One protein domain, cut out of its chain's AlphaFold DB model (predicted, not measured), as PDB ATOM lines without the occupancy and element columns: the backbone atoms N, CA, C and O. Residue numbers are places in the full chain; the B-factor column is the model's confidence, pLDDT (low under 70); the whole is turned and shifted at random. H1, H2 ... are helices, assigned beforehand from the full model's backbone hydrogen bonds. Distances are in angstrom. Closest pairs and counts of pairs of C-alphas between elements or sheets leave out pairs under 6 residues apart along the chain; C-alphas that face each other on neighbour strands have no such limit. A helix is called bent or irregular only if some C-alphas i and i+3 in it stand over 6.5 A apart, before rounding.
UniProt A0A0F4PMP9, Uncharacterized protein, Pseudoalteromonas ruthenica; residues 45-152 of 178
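AT A GLANCE: This is residues 45 to 152 of the 178 residues of an uncharacterized protein of Pseudoalteromonas ruthenica (UniProt A0A0F4PMP9). The bent longest helix, H4, gives one arm to each of two helical hairpins, H3 with H4a and H4b with H5, which cross nearly at right angles to make the core. H1 and the short H2 form a loose end part beside it that touches no other helix. The printed part has 108 residues with five named helices, H1 to H5 in order, and no named strand: all helix. It is compact, with a radius of gyration of the C-alphas of 14.3 A, but elongated in outline, 49 by 30 by 21 A.

IN THESE COORDINATES: H4, residues 95 to 120, was assigned as one helix by its hydrogen bonds but is bent: C-alphas 104 and 107 are 8.2 A apart. Its arms are H4a, residues 95 to 104, and H4b, residues 107 to 120, 19.0 A long and irregular, with C-alphas 111 and 114 7.9 A apart. H3, residues 71 to 88, spans 25.3 A, and H5, residues 122 to 139, spans 25.6 A, ending at C-alpha 139 (131.173, 175.896, 70.881). H1, residues 46 to 57, spans 16.8 A from C-alpha 46 (145.276, 170.924, 82.914); H2 is residues 61 to 65.

HOW THE PARTS SIT: H4a and H3 form a hairpin, a shallow tilt of 2 degrees, opposite ways, with closest C-alphas Val 101 and Ala 80 at 6.5 A. H4b and H5 form another, at 20 degrees, with Leu 117 and Phe 125 closest, C-alphas 5.1 A apart. H4b touches residues 73 to 81 of H3, about perpendicular at 74 degrees; the closest C-alphas, Ala 108 and Ser 77, are 4.8 A apart. H1 and H4b are close but not clearly touching, C-alphas of Glu 47 and Val 107 at 6.6 A. H2 and H3 are apart. Every O i to N i+4 pair is within hydrogen-bond range in H3, H4a and H5, against 7 of 8 in H1, 8 of 10 in H4b and 0 of 1 in H2, where 1 of 2 O i to N i+3 pairs is.

THE WHOLE: The C-alphas of Ala 61 and Glu 91, the two farthest apart, are 48.7 A apart. The printed part has no cut, and no link is long. Residues 140 to 152 hold no named element. Residues 56 to 68 and 151 to 152 have pLDDT under 70.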
ATOM      1  N   THR A  45     141.900 169.721  86.292       89.00
ATOM      2  CA  THR A  45     142.123 169.925  84.858       89.00
ATOM      3  C   THR A  45     143.498 170.530  84.588       89.00
ATOM      4  O   THR A  45     144.072 171.206  85.449       89.00
ATOM      5  N   ILE A  46     144.024 170.306  83.379       86.75
ATOM      6  CA  ILE A  46     145.276 170.924  82.914       86.75
ATOM      7  C   ILE A  46     145.159 172.451  83.021       86.75
ATOM      8  O   ILE A  46     145.992 173.092  83.653       86.75
ATOM      9  N   GLU A  47     144.060 173.017  82.525       87.19
ATOM     10  CA  GLU A  47     143.765 174.455  82.588       87.19
ATOM     11  C   GLU A  47     143.741 174.993  84.012       87.19
ATOM     12  O   GLU A  47     144.351 176.021  84.294       87.19
ATOM     13  N   GLY A  48     143.092 174.287  84.942       87.06
ATOM     14  CA  GLY A  48     143.046 174.703  86.338       87.06
ATOM     15  C   GLY A  48     144.431 174.671  86.989       87.06
ATOM     16  O   GLY A  48     144.788 175.580  87.739       87.06
ATOM     17  N   LYS A  49     145.240 173.641  86.698       87.94
ATOM     18  CA  LYS A  49     146.619 173.536  87.203       87.94
ATOM     19  C   LYS A  49     147.472 174.683  86.668       87.94
ATOM     20  O   LYS A  49     148.212 175.308  87.428       87.94
ATOM     21  N   LEU A  50     147.322 174.994  85.385       85.00
ATOM     22  CA  LEU A  50     147.974 176.118  84.731       85.00
ATOM     23  C   LEU A  50     147.517 177.460  85.327       85.00
ATOM     24  O   LEU A  50     148.366 178.265  85.700       85.00
ATOM     25  N   ALA A  51     146.222 177.677  85.562       84.25
ATOM     26  CA  ALA A  51     145.707 178.897  86.189       84.25
ATOM     27  C   ALA A  51     146.313 179.135  87.585       84.25
ATOM     28  O   ALA A  51     146.718 180.249  87.932       84.25
ATOM     29  N   VAL A  52     146.438 178.069  88.385       83.00
ATOM     30  CA  VAL A  52     147.104 178.120  89.696       83.00
ATOM     31  C   VAL A  52     148.590 178.467  89.547       83.00
ATOM     32  O   VAL A  52     149.088 179.319  90.288       83.00
ATOM     33  N   ARG A  53     149.294 177.879  88.567       79.50
ATOM     34  CA  ARG A  53     150.693 178.233  88.253       79.50
ATOM     35  C   ARG A  53     150.811 179.708  87.842       79.50
ATOM     36  O   ARG A  53     151.642 180.420  88.404       79.50
ATOM     37  N   ALA A  54     149.939 180.199  86.963       77.12
ATOM     38  CA  ALA A  54     149.918 181.586  86.490       77.12
ATOM     39  C   ALA A  54     149.738 182.603  87.631       77.12
ATOM     40  O   ALA A  54     150.367 183.660  87.637       77.12
ATOM     41  N   ASN A  55     148.938 182.279  88.653       74.06
ATOM     42  CA  ASN A  55     148.764 183.155  89.815       74.06
ATOM     43  C   ASN A  55     150.063 183.383  90.593       74.06
ATOM     44  O   ASN A  55     150.292 184.485  91.085       74.06
ATOM     45  N   SER A  56     150.927 182.371  90.675       66.44
ATOM     46  CA  SER A  56     152.219 182.499  91.354       66.44
ATOM     47  C   SER A  56     153.203 183.393  90.586       66.44
ATOM     48  O   SER A  56     154.048 184.046  91.197       66.44
ATOM     49  N   ILE A  57     153.064 183.454  89.259       63.66
ATOM     50  CA  ILE A  57     153.922 184.213  88.340       63.66
ATOM     51  C   ILE A  57     153.655 185.729  88.406       63.66
ATOM     52  O   ILE A  57     154.543 186.522  88.103       63.66
ATOM     53  N   LYS A  58     152.469 186.157  88.869       58.25
ATOM     54  CA  LYS A  58     152.119 187.585  89.043       58.25
ATOM     55  C   LYS A  58     153.120 188.349  89.921       58.25
ATOM     56  O   LYS A  58     153.285 189.553  89.745       58.25
ATOM     57  N   ASN A  59     153.816 187.653  90.818       56.62
ATOM     58  CA  ASN A  59     154.945 188.197  91.562       56.62
ATOM     59  C   ASN A  59     156.200 188.078  90.682       56.62
ATOM     60  O   ASN A  59     156.799 187.006  90.615       56.62
ATOM     61  N   GLY A  60     156.578 189.158  89.988       54.59
ATOM     62  CA  GLY A  60     157.556 189.162  88.883       54.59
ATOM     63  C   GLY A  60     158.897 188.450  89.131       54.59
ATOM     64  O   GLY A  60     159.473 187.910  88.190       54.59
ATOM     65  N   ALA A  61     159.353 188.344  90.383       56.88
ATOM     66  CA  ALA A  61     160.537 187.559  90.757       56.88
ATOM     67  C   ALA A  61     160.417 186.065  90.387       56.88
ATOM     68  O   ALA A  61     161.400 185.422  90.025       56.88
ATOM     69  N   ARG A  62     159.202 185.502  90.425       50.62
ATOM     70  CA  ARG A  62     158.959 184.095  90.089       50.62
ATOM     71  C   ARG A  62     159.008 183.827  88.584       50.62
ATOM     72  O   ARG A  62     159.378 182.721  88.210       50.62
ATOM     73  N   TRP A  63     158.702 184.813  87.734       54.00
ATOM     74  CA  TRP A  63     158.842 184.670  86.275       54.00
ATOM     75  C   TRP A  63     160.292 184.345  85.895       54.00
ATOM     76  O   TRP A  63     160.539 183.458  85.088       54.00
ATOM     77  N   TYR A  64     161.255 185.019  86.529       54.22
ATOM     78  CA  TYR A  64     162.682 184.801  86.280       54.22
ATOM     79  C   TYR A  64     163.199 183.440  86.774       54.22
ATOM     80  O   TYR A  64     164.180 182.936  86.233       54.22
ATOM     81  N   LEU A  65     162.541 182.855  87.782       54.16
ATOM     82  CA  LEU A  65     162.896 181.561  88.380       54.16
ATOM     83  C   LEU A  65     162.186 180.373  87.710       54.16
ATOM     84  O   LEU A  65     162.735 179.275  87.685       54.16
ATOM     85  N   MET A  66     160.994 180.569  87.137       58.12
ATOM     86  CA  MET A  66     160.335 179.584  86.269       58.12
ATOM     87  C   MET A  66     160.991 179.587  84.882       58.12
ATOM     88  O   MET A  66     160.390 179.973  83.884       58.12
ATOM     89  N   LYS A  67     162.250 179.151  84.810       53.22
ATOM     90  CA  LYS A  67     162.925 178.896  83.536       53.22
ATOM     91  C   LYS A  67     162.597 177.484  83.072       53.22
ATOM     92  O   LYS A  67     163.321 176.542  83.367       53.22
ATOM     93  N   GLY A  68     161.471 177.328  82.391       65.12
ATOM     94  CA  GLY A  68     161.124 176.044  81.797       65.12
ATOM     95  C   GLY A  68     159.767 176.049  81.117       65.12
ATOM     96  O   GLY A  68     158.812 176.674  81.585       65.12
ATOM     97  N   TYR A  69     159.696 175.325  80.009       75.44
ATOM     98  CA  TYR A  69     158.442 174.990  79.358       75.44
ATOM     99  C   TYR A  69     157.911 173.680  79.928       75.44
ATOM    100  O   TYR A  69     158.678 172.808  80.338       75.44
ATOM    101  N   ASP A  70     156.590 173.545  79.950       84.44
ATOM    102  CA  ASP A  70     155.973 172.241  80.148       84.44
ATOM    103  C   ASP A  70     156.187 171.441  78.853       84.44
ATOM    104  O   ASP A  70     155.517 171.688  77.849       84.44
ATOM    105  N   LEU A  71     157.212 170.576  78.843       88.00
ATOM    106  CA  LEU A  71     157.661 169.856  77.642       88.00
ATOM    107  C   LEU A  71     156.547 169.000  77.034       88.00
ATOM    108  O   LEU A  71     156.468 168.873  75.816       88.00
ATOM    109  N   GLU A  72     155.666 168.454  77.871       91.00
ATOM    110  CA  GLU A  72     154.531 167.660  77.420       91.00
ATOM    111  C   GLU A  72     153.535 168.523  76.639       91.00
ATOM    112  O   GLU A  72     153.118 168.158  75.540       91.00
ATOM    113  N   LEU A  73     153.181 169.697  77.169       91.25
ATOM    114  CA  LEU A  73     152.297 170.628  76.468       91.25
ATOM    115  C   LEU A  73     152.949 171.215  75.216       91.25
ATOM    116  O   LEU A  73     152.254 171.409  74.223       91.25
ATOM    117  N   LEU A  74     154.262 171.459  75.235       91.12
ATOM    118  CA  LEU A  74     154.991 171.885  74.043       91.12
ATOM    119  C   LEU A  74     154.891 170.817  72.947       91.12
ATOM    120  O   LEU A  74     154.464 171.127  71.838       91.12
ATOM    121  N   HIS A  75     155.197 169.560  73.271       93.94
ATOM    122  CA  HIS A  75     155.118 168.459  72.314       93.94
ATOM    123  C   HIS A  75     153.698 168.284  71.756       93.94
ATOM    124  O   HIS A  75     153.513 168.241  70.541       93.94
ATOM    125  N   ARG A  76     152.672 168.298  72.622       95.75
ATOM    126  CA  ARG A  76     151.261 168.268  72.197       95.75
ATOM    127  C   ARG A  76     150.915 169.429  71.264       95.75
ATOM    128  O   ARG A  76     150.204 169.225  70.290       95.75
ATOM    129  N   SER A  77     151.419 170.634  71.539       95.44
ATOM    130  CA  SER A  77     151.163 171.800  70.683       95.44
ATOM    131  C   SER A  77     151.790 171.658  69.294       95.44
ATOM    132  O   SER A  77     151.166 172.049  68.314       95.44
ATOM    133  N   GLN A  78     152.985 171.069  69.203       95.56
ATOM    134  CA  GLN A  78     153.679 170.846  67.935       95.56
ATOM    135  C   GLN A  78     152.979 169.774  67.098       95.56
ATOM    136  O   GLN A  78     152.744 169.997  65.915       95.56
ATOM    137  N   LEU A  79     152.592 168.653  67.714       96.69
ATOM    138  CA  LEU A  79     151.826 167.603  67.037       96.69
ATOM    139  C   LEU A  79     150.481 168.129  66.523       96.69
ATOM    140  O   LEU A  79     150.147 167.919  65.361       96.69
ATOM    141  N   ALA A  80     149.750 168.868  67.363       97.31
ATOM    142  CA  ALA A  80     148.483 169.477  66.974       97.31
ATOM    143  C   ALA A  80     148.657 170.476  65.823       97.31
ATOM    144  O   ALA A  80     147.846 170.505  64.909       97.31
ATOM    145  N   PHE A  81     149.724 171.279  65.841       97.31
ATOM    146  CA  PHE A  81     150.031 172.188  64.742       97.31
ATOM    147  C   PHE A  81     150.284 171.447  63.428       97.31
ATOM    148  O   PHE A  81     149.702 171.834  62.423       97.31
ATOM    149  N   ILE A  82     151.104 170.392  63.437       96.44
ATOM    150  CA  ILE A  82     151.384 169.599  62.231       96.44
ATOM    151  C   ILE A  82     150.074 169.051  61.651       96.44
ATOM    152  O   ILE A  82     149.794 169.264  60.479       96.44
ATOM    153  N   GLN A  83     149.215 168.467  62.493       96.94
ATOM    154  CA  GLN A  83     147.903 167.971  62.065       96.94
ATOM    155  C   GLN A  83     147.011 169.076  61.483       96.94
ATOM    156  O   GLN A  83     146.377 168.887  60.449       96.94
ATOM    157  N   LEU A  84     146.957 170.244  62.131       96.81
ATOM    158  CA  LEU A  84     146.181 171.380  61.629       96.81
ATOM    159  C   LEU A  84     146.739 171.922  60.310       96.81
ATOM    160  O   LEU A  84     145.960 172.342  59.460       96.81
ATOM    161  N   ALA A  85     148.060 171.910  60.130       95.62
ATOM    162  CA  ALA A  85     148.701 172.314  58.886       95.62
ATOM    163  C   ALA A  85     148.366 171.339  57.748       95.62
ATOM    164  O   ALA A  85     147.985 171.787  56.667       95.62
ATOM    165  N   ASP A  86     148.412 170.031  58.012       95.56
ATOM    166  CA  ASP A  86     148.028 168.997  57.046       95.56
ATOM    167  C   ASP A  86     146.553 169.129  56.640       95.56
ATOM    168  O   ASP A  86     146.220 169.044  55.459       95.56
ATOM    169  N   LEU A  87     145.660 169.397  57.602       95.12
ATOM    170  CA  LEU A  87     144.239 169.650  57.339       95.12
ATOM    171  C   LEU A  87     144.022 170.935  56.535       95.12
ATOM    172  O   LEU A  87     143.212 170.948  55.609       95.12
ATOM    173  N   ALA A  88     144.742 172.007  56.868       92.62
ATOM    174  CA  ALA A  88     144.638 173.290  56.179       92.62
ATOM    175  C   ALA A  88     145.157 173.239  54.732       92.62
ATOM    176  O   ALA A  88     144.727 174.045  53.911       92.62
ATOM    177  N   ALA A  89     146.047 172.297  54.412       92.75
ATOM    178  CA  ALA A  89     146.565 172.091  53.061       92.75
ATOM    179  C   ALA A  89     145.582 171.357  52.123       92.75
ATOM    180  O   ALA A  89     145.816 171.300  50.917       92.75
ATOM    181  N   GLN A  90     144.492 170.785  52.645       92.38
ATOM    182  CA  GLN A  90     143.492 170.079  51.840       92.38
ATOM    183  C   GLN A  90     142.609 171.061  51.056       92.38
ATOM    184  O   GLN A  90     142.244 172.119  51.563       92.38
ATOM    185  N   GLU A  91     142.168 170.677  49.850       87.19
ATOM    186  CA  GLU A  91     141.259 171.504  49.030       87.19
ATOM    187  C   GLU A  91     139.943 171.845  49.749       87.19
ATOM    188  O   GLU A  91     139.353 172.904  49.532       87.19
ATOM    189  N   LYS A  92     139.469 170.933  50.604       87.19
ATOM    190  CA  LYS A  92     138.294 171.114  51.461       87.19
ATOM    191  C   LYS A  92     138.626 170.617  52.868       87.19
ATOM    192  O   LYS A  92     138.469 169.422  53.121       87.19
ATOM    193  N   PRO A  93     139.076 171.498  53.774       83.62
ATOM    194  CA  PRO A  93     139.458 171.092  55.119       83.62
ATOM    195  C   PRO A  93     138.261 170.499  55.866       83.62
ATOM    196  O   PRO A  93     137.181 171.098  55.928       83.62
ATOM    197  N   ASN A  94     138.463 169.320  56.455       91.44
ATOM    198  CA  ASN A  94     137.462 168.656  57.280       91.44
ATOM    199  C   ASN A  94     137.251 169.426  58.593       91.44
ATOM    200  O   ASN A  94     137.988 169.257  59.566       91.44
ATOM    201  N   GLN A  95     136.217 170.265  58.633       89.44
ATOM    202  CA  GLN A  95     135.934 171.129  59.783       89.44
ATOM    203  C   GLN A  95     135.678 170.350  61.077       89.44
ATOM    204  O   GLN A  95     136.115 170.768  62.148       89.44
ATOM    205  N   ALA A  96     135.028 169.186  60.996       91.12
ATOM    206  CA  ALA A  96     134.780 168.357  62.174       91.12
ATOM    207  C   ALA A  96     136.091 167.855  62.801       91.12
ATOM    208  O   ALA A  96     136.222 167.789  64.024       91.12
ATOM    209  N   GLU A  97     137.079 167.545  61.963       93.44
ATOM    210  CA  GLU A  97     138.393 167.082  62.396       93.44
ATOM    211  C   GLU A  97     139.231 168.221  62.978       93.44
ATOM    212  O   GLU A  97     139.788 168.061  64.063       93.44
ATOM    213  N   VAL A  98     139.213 169.405  62.355       93.44
ATOM    214  CA  VAL A  98     139.822 170.626  62.917       93.44
ATOM    215  C   VAL A  98     139.277 170.900  64.322       93.44
ATOM    216  O   VAL A  98     140.046 171.060  65.272       93.44
ATOM    217  N   ILE A  99     137.951 170.879  64.486       93.12
ATOM    218  CA  ILE A  99     137.287 171.074  65.784       93.12
ATOM    219  C   ILE A  99     137.707 169.996  66.790       93.12
ATOM    220  O   ILE A  99     137.891 170.305  67.969       93.12
ATOM    221  N   SER A 100     137.864 168.744  66.355       94.50
ATOM    222  CA  SER A 100     138.305 167.636  67.209       94.50
ATOM    223  C   SER A 100     139.740 167.831  67.710       94.50
ATOM    224  O   SER A 100     139.982 167.773  68.918       94.50
ATOM    225  N   VAL A 101     140.673 168.153  66.808       96.06
ATOM    226  CA  VAL A 101     142.083 168.421  67.141       96.06
ATOM    227  C   VAL A 101     142.185 169.590  68.118       96.06
ATOM    228  O   VAL A 101     142.861 169.501  69.149       96.06
ATOM    229  N   VAL A 102     141.461 170.682  67.849       95.44
ATOM    230  CA  VAL A 102     141.443 171.838  68.750       95.44
ATOM    231  C   VAL A 102     140.828 171.471  70.094       95.44
ATOM    232  O   VAL A 102     141.391 171.837  71.118       95.44
ATOM    233  N   ARG A 103     139.729 170.711  70.142       93.31
ATOM    234  CA  ARG A 103     139.101 170.276  71.403       93.31
ATOM    235  C   ARG A 103     140.079 169.519  72.300       93.31
ATOM    236  O   ARG A 103     140.111 169.770  73.505       93.31
ATOM    237  N   GLU A 104     140.869 168.618  71.727       94.31
ATOM    238  CA  GLU A 104     141.835 167.807  72.468       94.31
ATOM    239  C   GLU A 104     143.060 168.617  72.917       94.31
ATOM    240  O   GLU A 104     143.523 168.503  74.059       94.31
ATOM    241  N   HIS A 105     143.584 169.470  72.034       95.56
ATOM    242  CA  HIS A 105     144.862 170.151  72.233       95.56
ATOM    243  C   HIS A 105     144.746 171.647  72.537       95.56
ATOM    244  O   HIS A 105     145.765 172.335  72.633       95.56
ATOM    245  N   ARG A 106     143.532 172.148  72.797       93.94
ATOM    246  CA  ARG A 106     143.203 173.562  73.053       93.94
ATOM    247  C   ARG A 106     144.199 174.255  73.968       93.94
ATOM    248  O   ARG A 106     144.746 175.307  73.654       93.94
ATOM    249  N   VAL A 107     144.446 173.637  75.120       92.44
ATOM    250  CA  VAL A 107     145.302 174.192  76.171       92.44
ATOM    251  C   VAL A 107     146.740 174.338  75.696       92.44
ATOM    252  O   VAL A 107     147.387 175.340  75.988       92.44
ATOM    253  N   ALA A 108     147.233 173.331  74.978       93.69
ATOM    254  CA  ALA A 108     148.586 173.301  74.452       93.69
ATOM    255  C   ALA A 108     148.758 174.363  73.357       93.69
ATOM    256  O   ALA A 108     149.677 175.177  73.445       93.69
ATOM    257  N   LEU A 109     147.826 174.415  72.398       94.94
ATOM    258  CA  LEU A 109     147.808 175.407  71.322       94.94
ATOM    259  C   LEU A 109     147.786 176.839  71.879       94.94
ATOM    260  O   LEU A 109     148.642 177.646  71.534       94.94
ATOM    261  N   GLU A 110     146.900 177.149  72.826       92.88
ATOM    262  CA  GLU A 110     146.827 178.487  73.439       92.88
ATOM    263  C   GLU A 110     148.078 178.870  74.241       92.88
ATOM    264  O   GLU A 110     148.494 180.034  74.274       92.88
ATOM    265  N   CYS A 111     148.698 177.894  74.909       89.25
ATOM    266  CA  CYS A 111     149.907 178.127  75.691       89.25
ATOM    267  C   CYS A 111     151.138 178.396  74.817       89.25
ATOM    268  O   CYS A 111     152.021 179.145  75.250       89.25
ATOM    269  N   PHE A 112     151.197 177.798  73.622       92.06
ATOM    270  CA  PHE A 112     152.396 177.753  72.786       92.06
ATOM    271  C   PHE A 112     152.241 178.355  71.384       92.06
ATOM    272  O   PHE A 112     153.234 178.404  70.667       92.06
ATOM    273  N   LYS A 113     151.085 178.911  70.995       92.56
ATOM    274  CA  LYS A 113     150.890 179.549  69.675       92.56
ATOM    275  C   LYS A 113     151.943 180.601  69.326       92.56
ATOM    276  O   LYS A 113     152.431 180.634  68.206       92.56
ATOM    277  N   TYR A 114     152.365 181.411  70.297       90.31
ATOM    278  CA  TYR A 114     153.429 182.400  70.084       90.31
ATOM    279  C   TYR A 114     154.819 181.770  69.991       90.31
ATOM    280  O   TYR A 114     155.690 182.293  69.312       90.31
ATOM    281  N   ARG A 115     155.034 180.620  70.633       89.50
ATOM    282  CA  ARG A 115     156.282 179.873  70.474       89.50
ATOM    283  C   ARG A 115     156.346 179.196  69.108       89.50
ATOM    284  O   ARG A 115     157.414 179.122  68.516       89.50
ATOM    285  N   ILE A 116     155.205 178.725  68.611       91.44
ATOM    286  CA  ILE A 116     155.082 178.201  67.251       91.44
ATOM    287  C   ILE A 116     155.296 179.331  66.240       91.44
ATOM    288  O   ILE A 116     156.063 179.138  65.310       91.44
ATOM    289  N   LEU A 117     154.745 180.526  66.481       92.81
ATOM    290  CA  LEU A 117     155.050 181.729  65.698       92.81
ATOM    291  C   LEU A 117     156.557 182.019  65.639       92.81
ATOM    292  O   LEU A 117     157.094 182.251  64.563       92.81
ATOM    293  N   GLU A 118     157.242 181.996  66.786       90.06
ATOM    294  CA  GLU A 118     158.686 182.257  66.862       90.06
ATOM    295  C   GLU A 118     159.529 181.249  66.063       90.06
ATOM    296  O   GLU A 118     160.574 181.623  65.541       90.06
ATOM    297  N   HIS A 119     159.100 179.985  65.980       91.12
ATOM    298  CA  HIS A 119     159.875 178.908  65.345       91.12
ATOM    299  C   HIS A 119     159.481 178.604  63.900       91.12
ATOM    300  O   HIS A 119     160.347 178.301  63.088       91.12
ATOM    301  N   TYR A 120     158.186 178.647  63.590       94.12
ATOM    302  CA  TYR A 120     157.612 178.225  62.307       94.12
ATOM    303  C   TYR A 120     157.042 179.397  61.494       94.12
ATOM    304  O   TYR A 120     156.669 179.211  60.340       94.12
ATOM    305  N   GLY A 121     156.990 180.606  62.063       94.75
ATOM    306  CA  GLY A 121     156.586 181.822  61.359       94.75
ATOM    307  C   GLY A 121     155.096 182.165  61.450       94.75
ATOM    308  O   GLY A 121     154.311 181.531  62.162       94.75
ATOM    309  N   SER A 122     154.713 183.227  60.735       95.81
ATOM    310  CA  SER A 122     153.361 183.802  60.752       95.81
ATOM    311  C   SER A 122     152.294 182.841  60.250       95.81
ATOM    312  O   SER A 122     151.214 182.788  60.829       95.81
ATOM    313  N   ASP A 123     152.596 182.062  59.216       95.44
ATOM    314  CA  ASP A 123     151.606 181.206  58.560       95.44
ATOM    315  C   ASP A 123     151.162 180.085  59.501       95.44
ATOM    316  O   ASP A 123     149.968 179.830  59.665       95.44
ATOM    317  N   ALA A 124     152.114 179.510  60.241       95.44
ATOM    318  CA  ALA A 124     151.834 178.543  61.294       95.44
ATOM    319  C   ALA A 124     150.935 179.129  62.394       95.44
ATOM    320  O   ALA A 124     149.990 178.486  62.858       95.44
ATOM    321  N   PHE A 125     151.196 180.375  62.795       95.31
ATOM    322  CA  PHE A 125     150.352 181.073  63.760       95.31
ATOM    323  C   PHE A 125     148.939 181.322  63.224       95.31
ATOM    324  O   PHE A 125     147.978 181.128  63.965       95.31
ATOM    325  N   ILE A 126     148.801 181.712  61.953       95.62
ATOM    326  CA  ILE A 126     147.504 181.949  61.305       95.62
ATOM    327  C   ILE A 126     146.677 180.663  61.264       95.62
ATOM    328  O   ILE A 126     145.495 180.715  61.599       95.62
ATOM    329  N   VAL A 127     147.283 179.519  60.932       95.88
ATOM    330  CA  VAL A 127     146.600 178.212  60.939       95.88
ATOM    331  C   VAL A 127     146.052 177.901  62.331       95.88
ATOM    332  O   VAL A 127     144.864 177.616  62.489       95.88
ATOM    333  N   ILE A 128     146.892 178.020  63.363       96.25
ATOM    334  CA  ILE A 128     146.488 177.731  64.745       96.25
ATOM    335  C   ILE A 128     145.407 178.698  65.224       96.25
ATOM    336  O   ILE A 128     144.429 178.271  65.835       96.25
ATOM    337  N   GLN A 129     145.584 179.996  64.977       95.12
ATOM    338  CA  GLN A 129     144.649 181.013  65.443       95.12
ATOM    339  C   GLN A 129     143.299 180.884  64.726       95.12
ATOM    340  O   GLN A 129     142.277 180.907  65.399       95.12
ATOM    341  N   SER A 130     143.289 180.623  63.415       94.94
ATOM    342  CA  SER A 130     142.058 180.367  62.651       94.94
ATOM    343  C   SER A 130     141.307 179.136  63.165       94.94
ATOM    344  O   SER A 130     140.093 179.187  63.348       94.94
ATOM    345  N   ALA A 131     142.021 178.042  63.451       95.25
ATOM    346  CA  ALA A 131     141.422 176.823  63.994       95.25
ATOM    347  C   ALA A 131     140.841 177.038  65.404       95.25
ATOM    348  O   ALA A 131     139.743 176.567  65.707       95.25
ATOM    349  N   LEU A 132     141.557 177.774  66.264       94.88
ATOM    350  CA  LEU A 132     141.060 178.168  67.584       94.88
ATOM    351  C   LEU A 132     139.791 179.018  67.458       94.88
ATOM    352  O   LEU A 132     138.793 178.704  68.101       94.88
ATOM    353  N   ASP A 133     139.807 180.051  66.619       93.12
ATOM    354  CA  ASP A 133     138.681 180.975  66.452       93.12
ATOM    355  C   ASP A 133     137.429 180.251  65.931       93.12
ATOM    356  O   ASP A 133     136.340 180.453  66.474       93.12
ATOM    357  N   ALA A 134     137.586 179.339  64.964       90.69
ATOM    358  CA  ALA A 134     136.501 178.482  64.483       90.69
ATOM    359  C   ALA A 134     135.909 177.622  65.613       90.69
ATOM    360  O   ALA A 134     134.698 177.609  65.828       90.69
ATOM    361  N   PHE A 135     136.763 176.966  66.408       92.75
ATOM    362  CA  PHE A 135     136.316 176.171  67.552       92.75
ATOM    363  C   PHE A 135     135.530 177.005  68.575       92.75
ATOM    364  O   PHE A 135     134.511 176.543  69.098       92.75
ATOM    365  N   TYR A 136     135.996 178.216  68.887       90.50
ATOM    366  CA  TYR A 136     135.355 179.080  69.877       90.50
ATOM    367  C   TYR A 136     134.023 179.649  69.399       90.50
ATOM    368  O   TYR A 136     133.087 179.715  70.197       90.50
ATOM    369  N   MET A 137     133.926 179.995  68.114       87.31
ATOM    370  CA  MET A 137     132.685 180.449  67.495       87.31
ATOM    371  C   MET A 137     131.598 179.364  67.534       87.31
ATOM    372  O   MET A 137     130.459 179.661  67.881       87.31
ATOM    373  N   ASP A 138     131.959 178.105  67.269       83.38
ATOM    374  CA  ASP A 138     130.993 177.001  67.191       83.38
ATOM    375  C   ASP A 138     130.556 176.450  68.557       83.38
ATOM    376  O   ASP A 138     129.460 175.907  68.691       83.38
ATOM    377  N   ASN A 139     131.409 176.545  69.583       79.62
ATOM    378  CA  ASN A 139     131.173 175.896  70.881       79.62
ATOM    379  C   ASN A 139     130.767 176.870  72.004       79.62
ATOM    380  O   ASN A 139     130.707 176.441  73.157       79.62
ATOM    381  N   ASP A 140     130.542 178.156  71.699       76.75
ATOM    382  CA  ASP A 140     130.317 179.238  72.684       76.75
ATOM    383  C   ASP A 140     131.330 179.182  73.851       76.75
ATOM    384  O   ASP A 140     131.026 179.328  75.039       76.75
ATOM    385  N   ALA A 141     132.577 178.864  73.502       77.75
ATOM    386  CA  ALA A 141     133.658 178.657  74.450       77.75
ATOM    387  C   ALA A 141     134.560 179.896  74.507       77.75
ATOM    388  O   ALA A 141     134.640 180.689  73.576       77.75
ATOM    389  N   ASN A 142     135.305 180.041  75.604       80.75
ATOM    390  CA  ASN A 142     136.245 181.149  75.778       80.75
ATOM    391  C   ASN A 142     137.701 180.694  75.622       80.75
ATOM    392  O   ASN A 142     138.078 179.620  76.114       80.75
ATOM    393  N   HIS A 143     138.522 181.557  75.014       84.00
ATOM    394  CA  HIS A 143     139.985 181.473  75.046       84.00
ATOM    395  C   HIS A 143     140.513 181.408  76.486       84.00
ATOM    396  O   HIS A 143     139.862 181.857  77.438       84.00
ATOM    397  N   LEU A 144     141.733 180.889  76.665       82.31
ATOM    398  CA  LEU A 144     142.380 180.928  77.979       82.31
ATOM    399  C   LEU A 144     142.563 182.381  78.447       82.31
ATOM    400  O   LEU A 144     143.134 183.218  77.758       82.31
ATOM    401  N   HIS A 145     142.150 182.674  79.681       77.44
ATOM    402  CA  HIS A 145     142.258 184.021  80.261       77.44
ATOM    403  C   HIS A 145     143.688 184.428  80.669       77.44
ATOM    404  O   HIS A 145     143.888 185.487  81.269       77.44
ATOM    405  N   PHE A 146     144.684 183.576  80.434       72.31
ATOM    406  CA  PHE A 146     146.062 183.794  80.853       72.31
ATOM    407  C   PHE A 146     147.039 183.080  79.911       72.31
ATOM    408  O   PHE A 146     146.723 182.035  79.351       72.31
ATOM    409  N   HIS A 147     148.265 183.601  79.828       75.06
ATOM    410  CA  HIS A 147     149.399 182.933  79.186       75.06
ATOM    411  C   HIS A 147     150.503 182.694  80.220       75.06
ATOM    412  O   HIS A 147     150.763 183.552  81.065       75.06
ATOM    413  N   ILE A 148     151.127 181.514  80.178       70.50
ATOM    414  CA  ILE A 148     152.161 181.100  81.149       70.50
ATOM    415  C   ILE A 148     153.555 181.128  80.538       70.50
ATOM    416  O   ILE A 148     154.503 181.512  81.214       70.50
ATOM    417  N   HIS A 149     153.680 180.727  79.275       74.06
ATOM    418  CA  HIS A 149     154.976 180.548  78.616       74.06
ATOM    419  C   HIS A 149     155.388 181.727  77.737       74.06
ATOM    420  O   HIS A 149     156.532 181.787  77.301       74.06
ATOM    421  N   THR A 150     154.478 182.674  77.515       71.44
ATOM    422  CA  THR A 150     154.731 183.859  76.697       71.44
ATOM    423  C   THR A 150     154.357 185.102  77.483       71.44
ATOM    424  O   THR A 150     153.265 185.182  78.053       71.44
ATOM    425  N   LYS A 151     155.257 186.088  77.508       69.25
ATOM    426  CA  LYS A 151     154.945 187.410  78.043       69.25
ATOM    427  C   LYS A 151     154.104 188.148  77.009       69.25
ATOM    428  O   LYS A 151     154.632 188.650  76.025       69.25
ATOM    429  N   THR A 152     152.804 188.231  77.240       68.62
ATOM    430  CA  THR A 152     151.941 189.068  76.411       68.62
ATOM    431  C   THR A 152     151.977 190.504  76.914       68.62
ATOM    432  O   THR A 152     152.020 190.765  78.124       68.62
TER     433      THR A 152